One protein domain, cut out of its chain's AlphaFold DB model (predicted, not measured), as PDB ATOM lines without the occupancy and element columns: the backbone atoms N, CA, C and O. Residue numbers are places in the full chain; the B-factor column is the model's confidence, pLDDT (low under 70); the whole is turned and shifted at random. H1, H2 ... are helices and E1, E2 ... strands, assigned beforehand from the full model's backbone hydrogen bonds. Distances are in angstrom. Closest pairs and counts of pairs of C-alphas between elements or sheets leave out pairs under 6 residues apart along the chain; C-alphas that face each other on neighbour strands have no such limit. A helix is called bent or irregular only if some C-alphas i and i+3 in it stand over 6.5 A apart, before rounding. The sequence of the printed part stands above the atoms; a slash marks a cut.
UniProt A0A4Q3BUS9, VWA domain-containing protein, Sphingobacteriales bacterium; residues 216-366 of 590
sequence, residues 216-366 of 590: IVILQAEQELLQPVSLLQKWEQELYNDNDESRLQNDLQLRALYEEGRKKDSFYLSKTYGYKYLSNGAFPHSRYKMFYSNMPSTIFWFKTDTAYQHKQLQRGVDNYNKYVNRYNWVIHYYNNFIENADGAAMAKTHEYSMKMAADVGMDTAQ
ATOM      1  N   ILE A 216     -36.654  27.976 -39.667       74.31
ATOM      2  CA  ILE A 216     -38.125  28.056 -39.667       74.31
ATOM      3  C   ILE A 216     -38.697  28.135 -38.245       74.31
ATOM      4  O   ILE A 216     -39.588  28.941 -38.009       74.31
ATOM      5  N   VAL A 217     -38.143  27.385 -37.289       76.25
ATOM      6  CA  VAL A 217     -38.619  27.374 -35.894       76.25
ATOM      7  C   VAL A 217     -38.434  28.736 -35.210       76.25
ATOM      8  O   VAL A 217     -39.335  29.201 -34.519       76.25
ATOM      9  N   ILE A 218     -37.304  29.420 -35.429       78.06
ATOM     10  CA  ILE A 218     -37.046  30.762 -34.871       78.06
ATOM     11  C   ILE A 218     -37.932  31.814 -35.551       78.06
ATOM     12  O   ILE A 218     -38.429  32.722 -34.891       78.06
ATOM     13  N   LEU A 219     -38.156  31.686 -36.859       82.31
ATOM     14  CA  LEU A 219     -39.004  32.616 -37.608       82.31
ATOM     15  C   LEU A 219     -40.480  32.463 -37.249       82.31
ATOM     16  O   LEU A 219     -41.162  33.457 -37.033       82.31
ATOM     17  N   GLN A 220     -40.967  31.227 -37.130       83.75
ATOM     18  CA  GLN A 220     -42.296  30.942 -36.590       83.75
ATOM     19  C   GLN A 220     -42.418  31.507 -35.176       83.75
ATOM     20  O   GLN A 220     -43.412  32.159 -34.868       83.75
ATOM     21  N   ALA A 221     -41.366  31.343 -34.367       81.94
ATOM     22  CA  ALA A 221     -41.329  31.880 -33.023       81.94
ATOM     23  C   ALA A 221     -41.530  33.397 -32.969       81.94
ATOM     24  O   ALA A 221     -42.412  33.902 -32.279       81.94
ATOM     25  N   GLU A 222     -40.736  34.125 -33.747       86.56
ATOM     26  CA  GLU A 222     -40.850  35.574 -33.872       86.56
ATOM     27  C   GLU A 222     -42.250  36.003 -34.340       86.56
ATOM     28  O   GLU A 222     -42.825  36.922 -33.758       86.56
ATOM     29  N   GLN A 223     -42.820  35.334 -35.348       88.19
ATOM     30  CA  GLN A 223     -44.138  35.679 -35.896       88.19
ATOM     31  C   GLN A 223     -45.257  35.577 -34.859       88.19
ATOM     32  O   GLN A 223     -46.109  36.461 -34.779       88.19
ATOM     33  N   GLU A 224     -45.257  34.536 -34.032       87.50
ATOM     34  CA  GLU A 224     -46.275  34.401 -32.991       87.50
ATOM     35  C   GLU A 224     -46.071  35.408 -31.853       87.50
ATOM     36  O   GLU A 224     -47.044  35.971 -31.358       87.50
ATOM     37  N   LEU A 225     -44.819  35.696 -31.471       87.44
ATOM     38  CA  LEU A 225     -44.510  36.738 -30.484       87.44
ATOM     39  C   LEU A 225     -44.873  38.142 -30.991       87.44
ATOM     40  O   LEU A 225     -45.211  39.019 -30.192       87.44
ATOM     41  N   LEU A 226     -44.845  38.362 -32.308       90.50
ATOM     42  CA  LEU A 226     -45.272  39.614 -32.924       90.50
ATOM     43  C   LEU A 226     -46.787  39.827 -32.855       90.50
ATOM     44  O   LEU A 226     -47.206  40.977 -32.812       90.50
ATOM     45  N   GLN A 227     -47.616  38.782 -32.767       90.81
ATOM     46  CA  GLN A 227     -49.074  38.943 -32.656       90.81
ATOM     47  C   GLN A 227     -49.505  39.816 -31.460       90.81
ATOM     48  O   GLN A 227     -50.196  40.819 -31.677       90.81
ATOM     49  N   PRO A 228     -49.097  39.523 -30.204       88.44
ATOM     50  CA  PRO A 228     -49.428  40.384 -29.075       88.44
ATOM     51  C   PRO A 228     -48.740  41.750 -29.162       88.44
ATOM     52  O   PRO A 228     -49.339  42.745 -28.761       88.44
ATOM     53  N   VAL A 229     -47.524  41.836 -29.718       90.44
ATOM     54  CA  VAL A 229     -46.838  43.125 -29.935       90.44
ATOM     55  C   VAL A 229     -47.631  44.009 -30.901       90.44
ATOM     56  O   VAL A 229     -47.829  45.185 -30.615       90.44
ATOM     57  N   SER A 230     -48.137  43.464 -32.006       93.12
ATOM     58  CA  SER A 230     -48.933  44.203 -32.990       93.12
ATOM     59  C   SER A 230     -50.294  44.627 -32.448       93.12
ATOM     60  O   SER A 230     -50.732  45.743 -32.724       93.12
ATOM     61  N   LEU A 231     -50.961  43.777 -31.660       91.50
ATOM     62  CA  LEU A 231     -52.187  44.164 -30.956       91.50
ATOM     63  C   LEU A 231     -51.925  45.346 -30.018       91.50
ATOM     64  O   LEU A 231     -52.640  46.345 -30.052       91.50
ATOM     65  N   LEU A 232     -50.859  45.253 -29.225       90.81
ATOM     66  CA  LEU A 232     -50.451  46.325 -28.335       90.81
ATOM     67  C   LEU A 232     -50.130  47.605 -29.115       90.81
ATOM     68  O   LEU A 232     -50.637  48.652 -28.743       90.81
ATOM     69  N   GLN A 233     -49.382  47.539 -30.215       92.19
ATOM     70  CA  GLN A 233     -49.083  48.710 -31.048       92.19
ATOM     71  C   GLN A 233     -50.346  49.411 -31.568       92.19
ATOM     72  O   GLN A 233     -50.390  50.636 -31.586       92.19
ATOM     73  N   LYS A 234     -51.392  48.670 -31.958       92.19
ATOM     74  CA  LYS A 234     -52.679  49.283 -32.341       92.19
ATOM     75  C   LYS A 234     -53.316  50.010 -31.161       92.19
ATOM     76  O   LYS A 234     -53.709  51.163 -31.290       92.19
ATOM     77  N   TRP A 235     -53.343  49.355 -30.007       90.06
ATOM     78  CA  TRP A 235     -53.906  49.925 -28.788       90.06
ATOM     79  C   TRP A 235     -53.122  51.150 -28.287       90.06
ATOM     80  O   TRP A 235     -53.710  52.113 -27.803       90.06
ATOM     81  N   GLU A 236     -51.798  51.171 -28.468       92.31
ATOM     82  CA  GLU A 236     -50.974  52.355 -28.219       92.31
ATOM     83  C   GLU A 236     -51.499  53.560 -29.007       92.31
ATOM     84  O   GLU A 236     -51.627  54.638 -28.435       92.31
ATOM     85  N   GLN A 237     -51.816  53.386 -30.297       92.19
ATOM     86  CA  GLN A 237     -52.307  54.472 -31.151       92.19
ATOM     87  C   GLN A 237     -53.669  54.997 -30.690       92.19
ATOM     88  O   GLN A 237     -53.894  56.204 -30.708       92.19
ATOM     89  N   GLU A 238     -54.569  54.116 -30.252       91.19
ATOM     90  CA  GLU A 238     -55.863  54.516 -29.683       91.19
ATOM     91  C   GLU A 238     -55.656  55.374 -28.429       91.19
ATOM     92  O   GLU A 238     -56.105  56.520 -28.376       91.19
ATOM     93  N   LEU A 239     -54.871  54.871 -27.470       89.69
ATOM     94  CA  LEU A 239     -54.597  55.563 -26.210       89.69
ATOM     95  C   LEU A 239     -53.801  56.856 -26.399       89.69
ATOM     96  O   LEU A 239     -53.965  57.803 -25.631       89.69
ATOM     97  N   TYR A 240     -52.923  56.915 -27.401       90.38
ATOM     98  CA  TYR A 240     -52.177  58.130 -27.721       90.38
ATOM     99  C   TYR A 240     -53.097  59.245 -28.229       90.38
ATOM    100  O   TYR A 240     -52.848  60.416 -27.950       90.38
ATOM    101  N   ASN A 241     -54.179  58.872 -28.913       89.19
ATOM    102  CA  ASN A 241     -55.245  59.774 -29.345       89.19
ATOM    103  C   ASN A 241     -56.337  59.956 -28.276       89.19
ATOM    104  O   ASN A 241     -57.429  60.422 -28.587       89.19
ATOM    105  N   ASP A 242     -56.049  59.569 -27.029       86.00
ATOM    106  CA  ASP A 242     -56.956  59.651 -25.885       86.00
ATOM    107  C   ASP A 242     -58.294  58.905 -26.103       86.00
ATOM    108  O   ASP A 242     -59.310  59.233 -25.489       86.00
ATOM    109  N   ASN A 243     -58.276  57.855 -26.938       84.06
ATOM    110  CA  ASN A 243     -59.386  56.932 -27.169       84.06
ATOM    111  C   ASN A 243     -59.170  55.619 -26.388       84.06
ATOM    112  O   ASN A 243     -58.159  54.941 -26.553       84.06
ATOM    113  N   ASP A 244     -60.141  55.255 -25.547       77.12
ATOM    114  CA  ASP A 244     -60.127  54.039 -24.718       77.12
ATOM    115  C   ASP A 244     -61.365  53.143 -24.961       77.12
ATOM    116  O   ASP A 244     -61.686  52.271 -24.154       77.12
ATOM    117  N   GLU A 245     -62.090  53.349 -26.067       80.88
ATOM    118  CA  GLU A 245     -63.328  52.621 -26.399       80.88
ATOM    119  C   GLU A 245     -63.075  51.123 -26.639       80.88
ATOM    120  O   GLU A 245     -63.819  50.267 -26.153       80.88
ATOM    121  N   SER A 246     -61.975  50.787 -27.319       81.12
ATOM    122  CA  SER A 246     -61.586  49.407 -27.643       81.12
ATOM    123  C   SER A 246     -60.969  48.643 -26.465       81.12
ATOM    124  O   SER A 246     -60.631  47.467 -26.609       81.12
ATOM    125  N   ARG A 247     -60.803  49.265 -25.286       78.75
ATOM    126  CA  ARG A 247     -60.025  48.716 -24.159       78.75
ATOM    127  C   ARG A 247     -60.373  47.276 -23.808       78.75
ATOM    128  O   ARG A 247     -59.487  46.433 -23.681       78.75
ATOM    129  N   LEU A 248     -61.665  47.003 -23.626       74.19
ATOM    130  CA  LEU A 248     -62.142  45.678 -23.234       74.19
ATOM    131  C   LEU A 248     -61.892  44.654 -24.347       74.19
ATOM    132  O   LEU A 248     -61.460  43.537 -24.071       74.19
ATOM    133  N   GLN A 249     -62.115  45.039 -25.606       81.56
ATOM    134  CA  GLN A 249     -61.857  44.170 -26.752       81.56
ATOM    135  C   GLN A 249     -60.362  43.852 -26.889       81.56
ATOM    136  O   GLN A 249     -60.004  42.687 -27.066       81.56
ATOM    137  N   ASN A 250     -59.491  44.851 -26.735       83.19
ATOM    138  CA  ASN A 250     -58.042  44.670 -26.775       83.19
ATOM    139  C   ASN A 250     -57.550  43.769 -25.634       83.19
ATOM    140  O   ASN A 250     -56.749  42.864 -25.870       83.19
ATOM    141  N   ASP A 251     -58.063  43.949 -24.412       78.44
ATOM    142  CA  ASP A 251     -57.746  43.077 -23.272       78.44
ATOM    143  C   ASP A 251     -58.191  41.626 -23.527       78.44
ATOM    144  O   ASP A 251     -57.414  40.695 -23.306       78.44
ATOM    145  N   LEU A 252     -59.404  41.413 -24.053       78.06
ATOM    146  CA  LEU A 252     -59.909  40.079 -24.399       78.06
ATOM    147  C   LEU A 252     -59.046  39.388 -25.463       78.06
ATOM    148  O   LEU A 252     -58.694  38.218 -25.298       78.06
ATOM    149  N   GLN A 253     -58.665  40.105 -26.522       84.94
ATOM    150  CA  GLN A 253     -57.786  39.567 -27.566       84.94
ATOM    151  C   GLN A 253     -56.404  39.216 -27.006       84.94
ATOM    152  O   GLN A 253     -55.872  38.138 -27.280       84.94
ATOM    153  N   LEU A 254     -55.838  40.074 -26.156       82.94
ATOM    154  CA  LEU A 254     -54.527  39.843 -25.559       82.94
ATOM    155  C   LEU A 254     -54.535  38.657 -24.586       82.94
ATOM    156  O   LEU A 254     -53.577  37.884 -24.546       82.94
ATOM    157  N   ARG A 255     -55.636  38.455 -23.847       78.38
ATOM    158  CA  ARG A 255     -55.849  37.254 -23.019       78.38
ATOM    159  C   ARG A 255     -55.895  35.988 -23.855       78.38
ATOM    160  O   ARG A 255     -55.298  34.996 -23.449       78.38
ATOM    161  N   ALA A 256     -56.591  36.014 -24.990       82.75
ATOM    162  CA  ALA A 256     -56.664  34.862 -25.880       82.75
ATOM    163  C   ALA A 256     -55.266  34.470 -26.384       82.75
ATOM    164  O   ALA A 256     -54.875  33.312 -26.243       82.75
ATOM    165  N   LEU A 257     -54.479  35.451 -26.848       84.88
ATOM    166  CA  LEU A 257     -53.091  35.243 -27.280       84.88
ATOM    167  C   LEU A 257     -52.200  34.709 -26.150       84.88
ATOM    168  O   LEU A 257     -51.393  33.809 -26.368       84.88
ATOM    169  N   TYR A 258     -52.357  35.229 -24.932       81.00
ATOM    170  CA  TYR A 258     -51.629  34.740 -23.760       81.00
ATOM    171  C   TYR A 258     -51.988  33.289 -23.405       81.00
ATOM    172  O   TYR A 258     -51.096  32.470 -23.176       81.00
ATOM    173  N   GLU A 259     -53.279  32.953 -23.362       79.44
ATOM    174  CA  GLU A 259     -53.740  31.604 -23.022       79.44
ATOM    175  C   GLU A 259     -53.333  30.573 -24.075       79.44
ATOM    176  O   GLU A 259     -53.016  29.432 -23.732       79.44
ATOM    177  N   GLU A 260     -53.315  30.961 -25.350       83.50
ATOM    178  CA  GLU A 260     -52.785  30.128 -26.426       83.50
ATOM    179  C   GLU A 260     -51.265  29.964 -26.302       83.50
ATOM    180  O   GLU A 260     -50.763  28.841 -26.254       83.50
ATOM    181  N   GLY A 261     -50.533  31.073 -26.174       80.19
ATOM    182  CA  GLY A 261     -49.076  31.080 -26.094       80.19
ATOM    183  C   GLY A 261     -48.522  30.296 -24.904       80.19
ATOM    184  O   GLY A 261     -47.503  29.617 -25.025       80.19
ATOM    185  N   ARG A 262     -49.220  30.299 -23.761       77.75
ATOM    186  CA  ARG A 262     -48.822  29.547 -22.559       77.75
ATOM    187  C   ARG A 262     -48.919  28.025 -22.721       77.75
ATOM    188  O   ARG A 262     -48.250  27.306 -21.980       77.75
ATOM    189  N   LYS A 263     -49.736  27.528 -23.656       80.94
ATOM    190  CA  LYS A 263     -49.831  26.089 -23.966       80.94
ATOM    191  C   LYS A 263     -48.637  25.590 -24.782       80.94
ATOM    192  O   LYS A 263     -48.467  24.381 -24.896       80.94
ATOM    193  N   LYS A 264     -47.840  26.494 -25.359       76.88
ATOM    194  CA  LYS A 264     -46.705  26.148 -26.218       76.88
ATOM    195  C   LYS A 264     -45.469  25.822 -25.379       76.88
ATOM    196  O   LYS A 264     -45.146  26.524 -24.415       76.88
ATOM    197  N   ASP A 265     -44.764  24.764 -25.769       68.44
ATOM    198  CA  ASP A 265     -43.499  24.381 -25.148       68.44
ATOM    199  C   ASP A 265     -42.359  25.306 -25.589       68.44
ATOM    200  O   ASP A 265     -42.334  25.842 -26.695       68.44
ATOM    201  N   SER A 266     -41.398  25.515 -24.689       70.62
ATOM    202  CA  SER A 266     -40.163  26.238 -25.018       70.62
ATOM    203  C   SER A 266     -39.205  25.298 -25.746       70.62
ATOM    204  O   SER A 266     -39.052  24.152 -25.324       70.62
ATOM    205  N   PHE A 267     -38.532  25.769 -26.797       61.91
ATOM    206  CA  PHE A 267     -37.537  24.973 -27.519       61.91
ATOM    207  C   PHE A 267     -36.109  25.423 -27.189       61.91
ATOM    208  O   PHE A 267     -35.862  26.533 -26.712       61.91
ATOM    209  N   TYR A 268     -35.158  24.516 -27.393       62.78
ATOM    210  CA  TYR A 268     -33.744  24.732 -27.097       62.78
ATOM    211  C   TYR A 268     -33.012  25.088 -28.383       62.78
ATOM    212  O   TYR A 268     -33.168  24.398 -29.389       62.78
ATOM    213  N   LEU A 269     -32.213  26.153 -28.340       55.75
ATOM    214  CA  LEU A 269     -31.428  26.595 -29.494       55.75
ATOM    215  C   LEU A 269     -30.092  25.842 -29.623       55.75
ATOM    216  O   LEU A 269     -29.519  25.806 -30.708       55.75
ATOM    217  N   SER A 270     -29.611  25.209 -28.547       53.69
ATOM    218  CA  SER A 270     -28.358  24.444 -28.532       53.69
ATOM    219  C   SER A 270     -28.368  23.304 -27.510       53.69
ATOM    220  O   SER A 270     -29.102  23.340 -26.521       53.69
ATOM    221  N   LYS A 271     -27.514  22.300 -27.746       53.25
ATOM    222  CA  LYS A 271     -27.091  21.306 -26.743       53.25
ATOM    223  C   LYS A 271     -25.819  21.806 -26.060       53.25
ATOM    224  O   LYS A 271     -25.021  22.481 -26.704       53.25
ATOM    225  N   THR A 272     -25.592  21.437 -24.804       49.97
ATOM    226  CA  THR A 272     -24.391  21.840 -24.056       49.97
ATOM    227  C   THR A 272     -23.706  20.654 -23.384       49.97
ATOM    228  O   THR A 272     -24.291  19.588 -23.181       49.97
ATOM    229  N   TYR A 273     -22.415  20.810 -23.086       50.53
ATOM    230  CA  TYR A 273     -21.636  19.786 -22.393       50.53
ATOM    231  C   TYR A 273     -21.765  19.961 -20.878       50.53
ATOM    232  O   TYR A 273     -21.224  20.906 -20.306       50.53
ATOM    233  N   GLY A 274     -22.452  19.027 -20.221       47.00
ATOM    234  CA  GLY A 274     -22.462  18.906 -18.764       47.00
ATOM    235  C   GLY A 274     -21.473  17.825 -18.341       47.00
ATOM    236  O   GLY A 274     -21.601  16.684 -18.776       47.00
ATOM    237  N   TYR A 275     -20.471  18.159 -17.521       51.06
ATOM    238  CA  TYR A 275     -19.483  17.193 -17.005       51.06
ATOM    239  C   TYR A 275     -18.833  16.301 -18.084       51.06
ATOM    240  O   TYR A 275     -18.701  15.097 -17.897       51.06
ATOM    241  N   LYS A 276     -18.412  16.885 -19.217       46.38
ATOM    242  CA  LYS A 276     -17.825  16.180 -20.384       46.38
ATOM    243  C   LYS A 276     -18.775  15.246 -21.153       46.38
ATOM    244  O   LYS A 276     -18.340  14.619 -22.114       46.38
ATOM    245  N   TYR A 277     -20.062  15.211 -20.815       49.97
ATOM    246  CA  TYR A 277     -21.083  14.501 -21.582       49.97
ATOM    247  C   TYR A 277     -21.978  15.492 -22.324       49.97
ATOM    248  O   TYR A 277     -22.336  16.547 -21.794       49.97
ATOM    249  N   LEU A 278     -22.357  15.139 -23.554       48.84
ATOM    250  CA  LEU A 278     -23.441  15.815 -24.263       48.84
ATOM    251  C   LEU A 278     -24.709  15.654 -23.426       48.84
ATOM    252  O   LEU A 278     -25.225  14.548 -23.273       48.84
ATOM    253  N   SER A 279     -25.181  16.755 -22.858       49.59
ATOM    254  CA  SER A 279     -26.365  16.783 -22.015       49.59
ATOM    255  C   SER A 279     -27.367  17.768 -22.610       49.59
ATOM    256  O   SER A 279     -27.007  18.722 -23.298       49.59
ATOM    257  N   ASN A 280     -28.652  17.578 -22.323       49.78
ATOM    258  CA  ASN A 280     -29.673  18.576 -22.664       49.78
ATOM    259  C   ASN A 280     -29.604  19.807 -21.724       49.78
ATOM    260  O   ASN A 280     -30.520  20.626 -21.692       49.78
ATOM    261  N   GLY A 281     -28.565  19.893 -20.889       47.12
ATOM    262  CA  GLY A 281     -28.469  20.750 -19.721       47.12
ATOM    263  C   GLY A 281     -27.598  21.985 -19.914       47.12
ATOM    264  O   GLY A 281     -26.382  21.905 -19.767       47.12
ATOM    265  N   ALA A 282     -28.314  23.108 -20.063       45.88
ATOM    266  CA  ALA A 282     -27.985  24.520 -19.808       45.88
ATOM    267  C   ALA A 282     -27.787  25.421 -21.055       45.88
ATOM    268  O   ALA A 282     -26.766  25.315 -21.716       45.88
ATOM    269  N   PHE A 283     -28.735  26.369 -21.254       52.50
ATOM    270  CA  PHE A 283     -28.727  27.613 -22.079       52.50
ATOM    271  C   PHE A 283     -28.873  27.538 -23.623       52.50
ATOM    272  O   PHE A 283     -28.317  26.629 -24.232       52.50
ATOM    273  N   PRO A 284     -29.486  28.547 -24.303       49.28
ATOM    274  CA  PRO A 284     -30.636  29.407 -23.985       49.28
ATOM    275  C   PRO A 284     -31.952  28.798 -24.518       49.28
ATOM    276  O   PRO A 284     -31.998  28.135 -25.557       49.28
ATOM    277  N   HIS A 285     -33.054  29.032 -23.808       51.50
ATOM    278  CA  HIS A 285     -34.379  28.579 -24.236       51.50
ATOM    279  C   HIS A 285     -35.057  29.703 -25.019       51.50
ATOM    280  O   HIS A 285     -35.060  30.847 -24.557       51.50
ATOM    281  N   SER A 286     -35.704  29.397 -26.142       53.69
ATOM    282  CA  SER A 286     -36.743  30.282 -26.663       53.69
ATOM    283  C   SER A 286     -37.921  30.180 -25.707       53.69
ATOM    284  O   SER A 286     -38.670  29.206 -25.612       53.69
ATOM    285  N   ARG A 287     -38.000  31.180 -24.854       60.25
ATOM    286  CA  ARG A 287     -38.842  31.157 -23.679       60.25
ATOM    287  C   ARG A 287     -40.271  31.508 -24.064       60.25
ATOM    288  O   ARG A 287     -40.790  32.471 -23.546       60.25
ATOM    289  N   TYR A 288     -40.924  30.737 -24.930       65.38
ATOM    290  CA  TYR A 288     -42.350  30.901 -25.227       65.38
ATOM    291  C   TYR A 288     -43.159  30.966 -23.942       65.38
ATOM    292  O   TYR A 288     -43.779  31.974 -23.603       65.38
ATOM    293  N   LYS A 289     -43.012  29.913 -23.138       64.69
ATOM    294  CA  LYS A 289     -43.688  29.807 -21.858       64.69
ATOM    295  C   LYS A 289     -43.322  30.950 -20.926       64.69
ATOM    296  O   LYS A 289     -44.215  31.420 -20.244       64.69
ATOM    297  N   MET A 290     -42.076  31.430 -20.886       65.69
ATOM    298  CA  MET A 290     -41.709  32.544 -20.000       65.69
ATOM    299  C   MET A 290     -42.031  33.926 -20.595       65.69
ATOM    300  O   MET A 290     -42.381  34.800 -19.828       65.69
ATOM    301  N   PHE A 291     -42.015  34.149 -21.905       74.12
ATOM    302  CA  PHE A 291     -42.515  35.376 -22.526       74.12
ATOM    303  C   PHE A 291     -43.978  35.559 -22.141       74.12
ATOM    304  O   PHE A 291     -44.324  36.586 -21.572       74.12
ATOM    305  N   TYR A 292     -44.804  34.525 -22.325       73.06
ATOM    306  CA  TYR A 292     -46.201  34.579 -21.908       73.06
ATOM    307  C   TYR A 292     -46.344  34.536 -20.379       73.06
ATOM    308  O   TYR A 292     -47.053  35.363 -19.837       73.06
ATOM    309  N   SER A 293     -45.636  33.683 -19.634       65.88
ATOM    310  CA  SER A 293     -45.773  33.625 -18.157       65.88
ATOM    311  C   SER A 293     -45.208  34.851 -17.427       65.88
ATOM    312  O   SER A 293     -45.639  35.132 -16.311       65.88
ATOM    313  N   ASN A 294     -44.262  35.571 -18.036       62.00
ATOM    314  CA  ASN A 294     -43.699  36.814 -17.516       62.00
ATOM    315  C   ASN A 294     -44.282  38.059 -18.181       62.00
ATOM    316  O   ASN A 294     -43.987  39.150 -17.690       62.00
ATOM    317  N   MET A 295     -45.109  37.941 -19.236       62.97
ATOM    318  CA  MET A 295     -46.108  38.970 -19.524       62.97
ATOM    319  C   MET A 295     -46.871  39.101 -18.218       62.97
ATOM    320  O   MET A 295     -47.554  38.158 -17.811       62.97
ATOM    321  N   PRO A 296     -46.643  40.184 -17.466       52.78
ATOM    322  CA  PRO A 296     -47.037  40.184 -16.080       52.78
ATOM    323  C   PRO A 296     -48.552  39.995 -16.021       52.78
ATOM    324  O   PRO A 296     -49.277  40.431 -16.925       52.78
ATOM    325  N   SER A 297     -49.055  39.447 -14.914       50.44
ATOM    326  CA  SER A 297     -50.493  39.427 -14.589       50.44
ATOM    327  C   SER A 297     -51.154  40.817 -14.679       50.44
ATOM    328  O   SER A 297     -52.367  40.946 -14.555       50.44
ATOM    329  N   THR A 298     -50.352  41.861 -14.904       44.34
ATOM    330  CA  THR A 298     -50.676  43.271 -14.989       44.34
ATOM    331  C   THR A 298     -50.741  43.875 -16.402       44.34
ATOM    332  O   THR A 298     -50.942  45.080 -16.501       44.34
ATOM    333  N   ILE A 299     -50.566  43.136 -17.504       49.44
ATOM    334  CA  ILE A 299     -51.196  43.605 -18.763       49.44
ATOM    335  C   ILE A 299     -52.714  43.600 -18.560       49.44
ATOM    336  O   ILE A 299     -53.412  44.561 -18.852       49.44
ATOM    337  N   PHE A 300     -53.184  42.552 -17.893       54.66
ATOM    338  CA  PHE A 300     -54.566  42.327 -17.501       54.66
ATOM    339  C   PHE A 300     -55.058  43.243 -16.361       54.66
ATOM    340  O   PHE A 300     -56.118  42.972 -15.794       54.66
ATOM    341  N   TRP A 301     -54.301  44.294 -16.002       46.06
ATOM    342  CA  TRP A 301     -54.608  45.248 -14.919       46.06
ATOM    343  C   TRP A 301     -55.603  46.339 -15.319       46.06
ATOM    344  O   TRP A 301     -56.164  46.988 -14.442       46.06
ATOM    345  N   PHE A 302     -55.909  46.492 -16.610       50.88
ATOM    346  CA  PHE A 302     -57.048  47.311 -17.054       50.88
ATOM    347  C   PHE A 302     -58.400  46.800 -16.528       50.88
ATOM    348  O   PHE A 302     -59.410  47.484 -16.643       50.88
ATOM    349  N   LYS A 303     -58.400  45.621 -15.894       41.56
ATOM    350  CA  LYS A 303     -59.540  44.994 -15.231       41.56
ATOM    351  C   LYS A 303     -60.051  45.745 -13.993       41.56
ATOM    352  O   LYS A 303     -61.146  45.435 -13.532       41.56
ATOM    353  N   THR A 304     -59.301  46.682 -13.405       44.22
ATOM    354  CA  THR A 304     -59.779  47.397 -12.210       44.22
ATOM    355  C   THR A 304     -59.458  48.883 -12.253       44.22
ATOM    356  O   THR A 304     -58.325  49.308 -12.047       44.22
ATOM    357  N   ASP A 305     -60.508  49.676 -12.389       48.19
ATOM    358  CA  ASP A 305     -60.620  51.119 -12.146       48.19
ATOM    359  C   ASP A 305     -60.253  51.580 -10.715       48.19
ATOM    360  O   ASP A 305     -60.489  52.704 -10.292       48.19
ATOM    361  N   THR A 306     -59.671  50.693  -9.917       45.53
ATOM    362  CA  THR A 306     -59.144  51.004  -8.586       45.53
ATOM    363  C   THR A 306     -57.702  51.511  -8.643       45.53
ATOM    364  O   THR A 306     -57.124  51.861  -7.612       45.53
ATOM    365  N   ALA A 307     -57.091  51.547  -9.832       54.22
ATOM    366  CA  ALA A 307     -55.762  52.097 -10.039       54.22
ATOM    367  C   ALA A 307     -55.761  53.607  -9.772       54.22
ATOM    368  O   ALA A 307     -56.396  54.366 -10.501       54.22
ATOM    369  N   TYR A 308     -54.995  54.041  -8.768       63.69
ATOM    370  CA  TYR A 308     -54.791  55.452  -8.433       63.69
ATOM    371  C   TYR A 308     -54.623  56.321  -9.693       63.69
ATOM    372  O   TYR A 308     -53.742  56.067 -10.520       63.69
ATOM    373  N   GLN A 309     -55.495  57.315  -9.863       75.06
ATOM    374  CA  GLN A 309     -55.400  58.311 -10.928       75.06
ATOM    375  C   GLN A 309     -54.594  59.508 -10.426       75.06
ATOM    376  O   GLN A 309     -54.909  60.096  -9.386       75.06
ATOM    377  N   HIS A 310     -53.573  59.903 -11.186       80.56
ATOM    378  CA  HIS A 310     -52.837  61.130 -10.907       80.56
ATOM    379  C   HIS A 310     -53.730  62.342 -11.207       80.56
ATOM    380  O   HIS A 310     -53.900  62.723 -12.361       80.56
ATOM    381  N   LYS A 311     -54.296  62.965 -10.163       80.75
ATOM    382  CA  LYS A 311     -55.251  64.090 -10.279       80.75
ATOM    383  C   LYS A 311     -54.694  65.311 -11.020       80.75
ATOM    384  O   LYS A 311     -55.465  66.148 -11.474       80.75
ATOM    385  N   GLN A 312     -53.371  65.440 -11.098       84.75
ATOM    386  CA  GLN A 312     -52.705  66.521 -11.818       84.75
ATOM    387  C   GLN A 312     -52.551  66.279 -13.326       84.75
ATOM    388  O   GLN A 312     -52.290  67.241 -14.042       84.75
ATOM    389  N   LEU A 313     -52.695  65.041 -13.812       89.06
ATOM    390  CA  LEU A 313     -52.538  64.696 -15.227       89.06
ATOM    391  C   LEU A 313     -53.887  64.635 -15.941       89.06
ATOM    392  O   LEU A 313     -54.890  64.209 -15.364       89.06
ATOM    393  N   GLN A 314     -53.895  64.996 -17.225       87.38
ATOM    394  CA  GLN A 314     -55.031  64.694 -18.094       87.38
ATOM    395  C   GLN A 314     -55.303  63.184 -18.099       87.38
ATOM    396  O   GLN A 314     -54.376  62.371 -18.132       87.38
ATOM    397  N   ARG A 315     -56.583  62.793 -18.072       82.81
ATOM    398  CA  ARG A 315     -56.985  61.384 -17.937       82.81
ATOM    399  C   ARG A 315     -56.403  60.491 -19.037       82.81
ATOM    400  O   ARG A 315     -55.888  59.420 -18.730       82.81
ATOM    401  N   GLY A 316     -56.466  60.931 -20.295       85.38
ATOM    402  CA  GLY A 316     -55.922  60.177 -21.427       85.38
ATOM    403  C   GLY A 316     -54.402  59.990 -21.338       85.38
ATOM    404  O   GLY A 316     -53.897  58.885 -21.528       85.38
ATOM    405  N   VAL A 317     -53.681  61.019 -20.877       90.31
ATOM    406  CA  VAL A 317     -52.239  60.950 -20.592       90.31
ATOM    407  C   VAL A 317     -51.926  59.950 -19.474       90.31
ATOM    408  O   VAL A 317     -51.017  59.135 -19.626       90.31
ATOM    409  N   ASP A 318     -52.677  59.967 -18.369       88.19
ATOM    410  CA  ASP A 318     -52.496  59.011 -17.264       88.19
ATOM    411  C   ASP A 318     -52.748  57.560 -17.718       88.19
ATOM    412  O   ASP A 318     -51.941  56.666 -17.443       88.19
ATOM    413  N   ASN A 319     -53.820  57.334 -18.484       85.06
ATOM    414  CA  ASN A 319     -54.137  56.031 -19.074       85.06
ATOM    415  C   ASN A 319     -53.021  55.540 -20.005       85.06
ATOM    416  O   ASN A 319     -52.542  54.411 -19.858       85.06
ATOM    417  N   TYR A 320     -52.558  56.401 -20.915       90.88
ATOM    418  CA  TYR A 320     -51.448  56.097 -21.812       90.88
ATOM    419  C   TYR A 320     -50.172  55.742 -21.037       90.88
ATOM    420  O   TYR A 320     -49.522  54.742 -21.318       90.88
ATOM    421  N   ASN A 321     -49.820  56.496 -19.997       91.94
ATOM    422  CA  ASN A 321     -48.601  56.245 -19.226       91.94
ATOM    423  C   ASN A 321     -48.654  54.945 -18.408       91.94
ATOM    424  O   ASN A 321     -47.643  54.247 -18.262       91.94
ATOM    425  N   LYS A 322     -49.837  54.583 -17.898       85.25
ATOM    426  CA  LYS A 322     -50.083  53.274 -17.276       85.25
ATOM    427  C   LYS A 322     -49.903  52.142 -18.290       85.25
ATOM    428  O   LYS A 322     -49.276  51.133 -17.954       85.25
ATOM    429  N   TYR A 323     -50.388  52.333 -19.519       87.81
ATOM    430  CA  TYR A 323     -50.175  51.421 -20.644       87.81
ATOM    431  C   TYR A 323     -48.683  51.275 -20.999       87.81
ATOM    432  O   TYR A 323     -48.176  50.152 -21.013       87.81
ATOM    433  N   VAL A 324     -47.962  52.388 -21.199       91.19
ATOM    434  CA  VAL A 324     -46.535  52.425 -21.589       91.19
ATOM    435  C   VAL A 324     -45.679  51.573 -20.663       91.19
ATOM    436  O   VAL A 324     -44.857  50.784 -21.130       91.19
ATOM    437  N   ASN A 325     -45.907  51.680 -19.348       84.56
ATOM    438  CA  ASN A 325     -45.196  50.867 -18.367       84.56
ATOM    439  C   ASN A 325     -45.302  49.375 -18.719       84.56
ATOM    440  O   ASN A 325     -44.293  48.686 -18.797       84.56
ATOM    441  N   ARG A 326     -46.516  48.879 -18.987       83.62
ATOM    442  CA  ARG A 326     -46.770  47.461 -19.300       83.62
ATOM    443  C   ARG A 326     -46.257  47.069 -20.679       83.62
ATOM    444  O   ARG A 326     -45.643  46.011 -20.800       83.62
ATOM    445  N   TYR A 327     -46.453  47.922 -21.679       88.75
ATOM    446  CA  TYR A 327     -45.931  47.720 -23.029       88.75
ATOM    447  C   TYR A 327     -44.416  47.491 -23.021       88.75
ATOM    448  O   TYR A 327     -43.928  46.502 -23.567       88.75
ATOM    449  N   ASN A 328     -43.670  48.348 -22.321       91.12
ATOM    450  CA  ASN A 328     -42.210  48.281 -22.283       91.12
ATOM    451  C   ASN A 328     -41.676  46.989 -21.640       91.12
ATOM    452  O   ASN A 328     -40.595  46.528 -22.016       91.12
ATOM    453  N   TRP A 329     -42.430  46.358 -20.730       84.94
ATOM    454  CA  TRP A 329     -42.111  45.016 -20.220       84.94
ATOM    455  C   TRP A 329     -42.274  43.935 -21.288       84.94
ATOM    456  O   TRP A 329     -41.421  43.058 -21.399       84.94
ATOM    457  N   VAL A 330     -43.332  43.997 -22.099       85.19
ATOM    458  CA  VAL A 330     -43.526  43.050 -23.211       85.19
ATOM    459  C   VAL A 330     -42.394  43.171 -24.215       85.19
ATOM    460  O   VAL A 330     -41.791  42.165 -24.586       85.19
ATOM    461  N   ILE A 331     -42.056  44.403 -24.597       90.81
ATOM    462  CA  ILE A 331     -40.941  44.668 -25.505       90.81
ATOM    463  C   ILE A 331     -39.613  44.199 -24.917       90.81
ATOM    464  O   ILE A 331     -38.810  43.616 -25.636       90.81
ATOM    465  N   HIS A 332     -39.394  44.351 -23.607       87.88
ATOM    466  CA  HIS A 332     -38.212  43.791 -22.955       87.88
ATOM    467  C   HIS A 332     -38.105  42.273 -23.156       87.88
ATOM    468  O   HIS A 332     -37.050  41.783 -23.551       87.88
ATOM    469  N   TYR A 333     -39.184  41.521 -22.928       84.06
ATOM    470  CA  TYR A 333     -39.160  40.069 -23.120       84.06
ATOM    471  C   TYR A 333     -39.047  39.663 -24.593       84.06
ATOM    472  O   TYR A 333     -38.379  38.671 -24.885       84.06
ATOM    473  N   TYR A 334     -39.641  40.432 -25.511       88.06
ATOM    474  CA  TYR A 334     -39.449  40.249 -26.950       88.06
ATOM    475  C   TYR A 334     -37.975  40.454 -27.331       88.06
ATOM    476  O   TYR A 334     -37.358  39.558 -27.896       88.06
ATOM    477  N   ASN A 335     -37.362  41.574 -26.938       88.69
ATOM    478  CA  ASN A 335     -35.956  41.858 -27.237       88.69
ATOM    479  C   ASN A 335     -35.014  40.834 -26.595       88.69
ATOM    480  O   ASN A 335     -34.063  40.408 -27.243       88.69
ATOM    481  N   ASN A 336     -35.310  40.354 -25.383       81.31
ATOM    482  CA  ASN A 336     -34.559  39.254 -24.774       81.31
ATOM    483  C   ASN A 336     -34.634  37.976 -25.626       81.31
ATOM    484  O   ASN A 336     -33.642  37.260 -25.740       81.31
ATOM    485  N   PHE A 337     -35.784  37.655 -26.228       81.31
ATOM    486  CA  PHE A 337     -35.886  36.528 -27.162       81.31
ATOM    487  C   PHE A 337     -34.980  36.741 -28.387       81.31
ATOM    488  O   PHE A 337     -34.217  35.842 -28.738       81.31
ATOM    489  N   ILE A 338     -35.001  37.939 -28.976       84.88
ATOM    490  CA  ILE A 338     -34.168  38.302 -30.134       84.88
ATOM    491  C   ILE A 338     -32.669  38.211 -29.807       84.88
ATOM    492  O   ILE A 338     -31.894  37.679 -30.600       84.88
ATOM    493  N   GLU A 339     -32.251  38.670 -28.625       80.75
ATOM    494  CA  GLU A 339     -30.860  38.572 -28.166       80.75
ATOM    495  C   GLU A 339     -30.413  37.131 -27.930       80.75
ATOM    496  O   GLU A 339     -29.296  36.775 -28.290       80.75
ATOM    497  N   ASN A 340     -31.277  36.293 -27.356       74.50
ATOM    498  CA  ASN A 340     -30.975  34.877 -27.148       74.50
ATOM    499  C   ASN A 340     -30.905  34.097 -28.471       74.50
ATOM    500  O   ASN A 340     -30.179  33.108 -28.555       74.50
ATOM    501  N   ALA A 341     -31.640  34.536 -29.498       74.75
ATOM    502  CA  ALA A 341     -31.534  33.989 -30.848       74.75
ATOM    503  C   ALA A 341     -30.216  34.391 -31.542       74.75
ATOM    504  O   ALA A 341     -29.680  33.610 -32.327       74.75
ATOM    505  N   ASP A 342     -29.653  35.566 -31.230       77.31
ATOM    506  CA  ASP A 342     -28.322  35.990 -31.681       77.31
ATOM    507  C   ASP A 342     -27.240  35.622 -30.653       77.31
ATOM    508  O   ASP A 342     -26.797  36.444 -29.850       77.31
ATOM    509  N   GLY A 343     -26.737  34.391 -30.690       67.00
ATOM    510  CA  GLY A 343     -25.742  33.941 -29.705       67.00
ATOM    511  C   GLY A 343     -24.402  34.695 -29.732       67.00
ATOM    512  O   GLY A 343     -23.673  34.646 -28.745       67.00
ATOM    513  N   ALA A 344     -24.101  35.501 -30.763       69.25
ATOM    514  CA  ALA A 344     -22.973  36.440 -30.703       69.25
ATOM    515  C   ALA A 344     -23.260  37.650 -29.792       69.25
ATOM    516  O   ALA A 344     -22.342  38.182 -29.162       69.25
ATOM    517  N   ALA A 345     -24.516  38.104 -29.725       69.00
ATOM    518  CA  ALA A 345     -24.957  39.076 -28.729       69.00
ATOM    519  C   ALA A 345     -24.950  38.432 -27.336       69.00
ATOM    520  O   ALA A 345     -24.373  39.007 -26.410       69.00
ATOM    521  N   MET A 346     -25.466  37.202 -27.218       64.75
ATOM    522  CA  MET A 346     -25.473  36.436 -25.967       64.75
ATOM    523  C   MET A 346     -24.070  36.309 -25.345       64.75
ATOM    524  O   MET A 346     -23.898  36.615 -24.165       64.75
ATOM    525  N   ALA A 347     -23.054  35.975 -26.154       63.81
ATOM    526  CA  ALA A 347     -21.649  35.864 -25.734       63.81
ATOM    527  C   ALA A 347     -21.076  37.147 -25.105       63.81
ATOM    528  O   ALA A 347     -20.135  37.114 -24.311       63.81
ATOM    529  N   LYS A 348     -21.614  38.314 -25.475       64.69
ATOM    530  CA  LYS A 348     -21.089  39.612 -25.037       64.69
ATOM    531  C   LYS A 348     -21.820  40.156 -23.819       64.69
ATOM    532  O   LYS A 348     -21.170  40.724 -22.939       64.69
ATOM    533  N   THR A 349     -23.142  40.003 -23.772       60.38
ATOM    534  CA  THR A 349     -24.011  40.746 -22.846       60.38
ATOM    535  C   THR A 349     -24.416  39.979 -21.591       60.38
ATOM    536  O   THR A 349     -24.819  40.611 -20.618       60.38
ATOM    537  N   HIS A 350     -24.289  38.651 -21.571       63.22
ATOM    538  CA  HIS A 350     -24.835  37.819 -20.495       63.22
ATOM    539  C   HIS A 350     -23.781  37.352 -19.474       63.22
ATOM    540  O   HIS A 350     -22.579  37.505 -19.683       63.22
ATOM    541  N   GLU A 351     -24.219  36.810 -18.332       57.94
ATOM    542  CA  GLU A 351     -23.332  36.304 -17.271       57.94
ATOM    543  C   GLU A 351     -22.376  35.196 -17.757       57.94
ATOM    544  O   GLU A 351     -22.594  34.557 -18.787       57.94
ATOM    545  N   TYR A 352     -21.307  34.955 -16.990       55.19
ATOM    546  CA  TYR A 352     -20.184  34.075 -17.345       55.19
ATOM    547  C   TYR A 352     -20.603  32.688 -17.871       55.19
ATOM    548  O   TYR A 352     -20.040  32.205 -18.850       55.19
ATOM    549  N   SER A 353     -21.635  32.073 -17.285       55.34
ATOM    550  CA  SER A 353     -22.165  30.769 -17.709       55.34
ATOM    551  C   SER A 353     -22.760  30.776 -19.125       55.34
ATOM    552  O   SER A 353     -22.620  29.792 -19.848       55.34
ATOM    553  N   MET A 354     -23.363  31.887 -19.560       56.34
ATOM    554  CA  MET A 354     -23.887  32.050 -20.923       56.34
ATOM    555  C   MET A 354     -22.793  32.368 -21.936       56.34
ATOM    556  O   MET A 354     -22.878  31.929 -23.081       56.34
ATOM    557  N   LYS A 355     -21.745  33.083 -21.515       62.25
ATOM    558  CA  LYS A 355     -20.566  33.330 -22.360       62.25
ATOM    559  C   LYS A 355     -19.873  32.019 -22.728       62.25
ATOM    560  O   LYS A 355     -19.664  31.751 -23.905       62.25
ATOM    561  N   MET A 356     -19.661  31.148 -21.738       58.19
ATOM    562  CA  MET A 356     -19.113  29.804 -21.956       58.19
ATOM    563  C   MET A 356     -19.990  28.953 -22.889       58.19
ATOM    564  O   MET A 356     -19.460  28.205 -23.697       58.19
ATOM    565  N   ALA A 357     -21.322  29.066 -22.828       53.38
ATOM    566  CA  ALA A 357     -22.206  28.343 -23.750       53.38
ATOM    567  C   ALA A 357     -22.056  28.817 -25.209       53.38
ATOM    568  O   ALA A 357     -22.134  28.001 -26.128       53.38
ATOM    569  N   ALA A 358     -21.802  30.111 -25.423       56.66
ATOM    570  CA  ALA A 358     -21.567  30.662 -26.754       56.66
ATOM    571  C   ALA A 358     -20.204  30.244 -27.343       56.66
ATOM    572  O   ALA A 358     -20.112  29.982 -28.542       56.66
ATOM    573  N   ASP A 359     -19.173  30.113 -26.504       54.28
ATOM    574  CA  ASP A 359     -17.803  29.794 -26.930       54.28
ATOM    575  C   ASP A 359     -17.604  28.323 -27.371       54.28
ATOM    576  O   ASP A 359     -16.638  28.012 -28.065       54.28
ATOM    577  N   VAL A 360     -18.513  27.400 -27.013       51.00
ATOM    578  CA  VAL A 360     -18.323  25.933 -27.163       51.00
ATOM    579  C   VAL A 360     -19.113  25.331 -28.347       51.00
ATOM    580  O   VAL A 360     -19.298  24.119 -28.434       51.00
ATOM    581  N   GLY A 361     -19.547  26.149 -29.311       48.09
ATOM    582  CA  GLY A 361     -20.122  25.654 -30.577       48.09
ATOM    583  C   GLY A 361     -21.526  26.153 -30.917       48.09
ATOM    584  O   GLY A 361     -22.260  25.478 -31.639       48.09
ATOM    585  N   MET A 362     -21.914  27.332 -30.434       52.62
ATOM    586  CA  MET A 362     -23.100  28.016 -30.942       52.62
ATOM    587  C   MET A 362     -22.850  28.555 -32.358       52.62
ATOM    588  O   MET A 362     -22.361  29.672 -32.518       52.62
ATOM    589  N   ASP A 363     -23.262  27.829 -33.402       53.09
ATOM    590  CA  ASP A 363     -23.572  28.496 -34.677       53.09
ATOM    591  C   ASP A 363     -24.962  29.143 -34.605       53.09
ATOM    592  O   ASP A 363     -25.936  28.737 -35.235       53.09
ATOM    593  N   THR A 364     -25.066  30.169 -33.771       51.41
ATOM    594  CA  THR A 364     -26.242  31.042 -33.662       51.41
ATOM    595  C   THR A 364     -26.174  32.226 -34.618       51.41
ATOM    596  O   THR A 364     -27.028  33.109 -34.603       51.41
ATOM    597  N   ALA A 365     -25.120  32.310 -35.429       53.19
ATOM    598  CA  ALA A 365     -24.865  33.461 -36.277       53.19
ATOM    599  C   ALA A 365     -25.693  33.444 -37.566       53.19
ATOM    600  O   ALA A 365     -25.472  34.308 -38.414       53.19
ATOM    601  N   GLN A 366     -26.629  32.503 -37.735       60.12
ATOM    602  CA  GLN A 366     -27.288  32.296 -39.019       60.12
ATOM    603  C   GLN A 366     -28.504  33.203 -39.262       60.12
ATOM    604  O   GLN A 366     -28.700  33.568 -40.412       60.12
TER     605      GLN A 366
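Overview. This is residues 216 to 366 of the 590 residues of the protein "VWA domain-containing protein" of Sphingobacteriales bacterium (UniProt A0A4Q3BUS9). The domain is a rod built on two long helices, H1 and H5, side by side and running opposite ways, with H2 folding back along part of H1 and the small helices H3 and H4 both packing on H2, H3 also on H5. At one end of the rod lie a small hairpin of two strands, E1 and E2, and a helical hairpin, H6 and H7; the links H1 to H2 and H4 to H5 turn at the other end. The printed part has 151 residues, with seven named helices and two named strands that follow each other along the chain as H1 H2 E1 E2 H3 H4 H5 H6 H7; the sheet, E1 - E2, is antiparallel, and the class is mostly helix. It is loose, with a radius of gyration of the C-alphas of 18.8 A, and spans 61 by 30 by 26 A.

Arrangement. H1, residues 216 to 240, and H2, residues 247 to 261, form a helical hairpin at a shallow tilt of 13 degrees; H1 touches H2 with residues 227 to 235 alone, the closest C-alphas being those of Pro 228 and Leu 254, 6.2 A apart. E1, residues 272 to 274, and E2, residues 277 to 279, are an antiparallel hairpin, with N 274 and O 277 2.9 A apart, within hydrogen-bond range. Residues 267 to 268 pair with residues 285 to 286, antiparallel. H3, residues 288 to 294, touches residues 258 to 261 of H2, closest at the C-alphas of Tyr 258 and Tyr 292, 5.7 A. H4, residues 299 to 303, touches H2, closest at the C-alphas of Asp 251 and Phe 300, 6.6 A. H5, residues 315 to 341, touches H1 at a shallow tilt of 12 degrees, opposite ways, closest at the C-alphas of Leu 239 and Tyr 320, 5.4 A. H3 touches residues 330 to 334 of H5, closest at the C-alphas of Phe 291 and Tyr 333, 5.8 A. H2 and H5 are apart. H6, residues 343 to 349, and H7, residues 352 to 359, form a helical hairpin, the C-alphas of Ala 347 and Lys 355 closest at 4.4 A. H5 and H6 only just touch, only at the corner, with 3 pairs of C-alphas within 8 A, the closest those of Asn 340 and Met 346, 5.8 A. Every O i to N i+4 pair is within hydrogen-bond range in H2, H3 and H7, against 19 of 21 in H1, 21 of 23 in H5, 2 of 3 in H6 and 0 of 1 in H4, where 1 of 2 O i to N i+3 pairs is.

Along the chain. H1 begins at C-alpha 216, (-38.125, 28.056, -39.667), is 35.3 A long and has a kink of 28 degrees near residue 227. H2 is 20.8 A long. H4 is irregular: C-alphas 299 and 302 are 7.1 A apart. H5, 39.6 A long, begins at C-alpha 315, (-56.985, 61.384, -17.937). H7 ends at C-alpha 359, (-17.803, 29.794, -26.930).

Size, cuts and confidence. The two C-alphas farthest apart, those of Lys 276 and Gln 312, are 61.8 A apart. The printed part has no cut, and its long link is H4 to H5, of 11 residues. The mean pLDDT of the printed part is 71.8; residue 265 and residues 267 to 290, 293 to 308 and 343 to 366 are under 70.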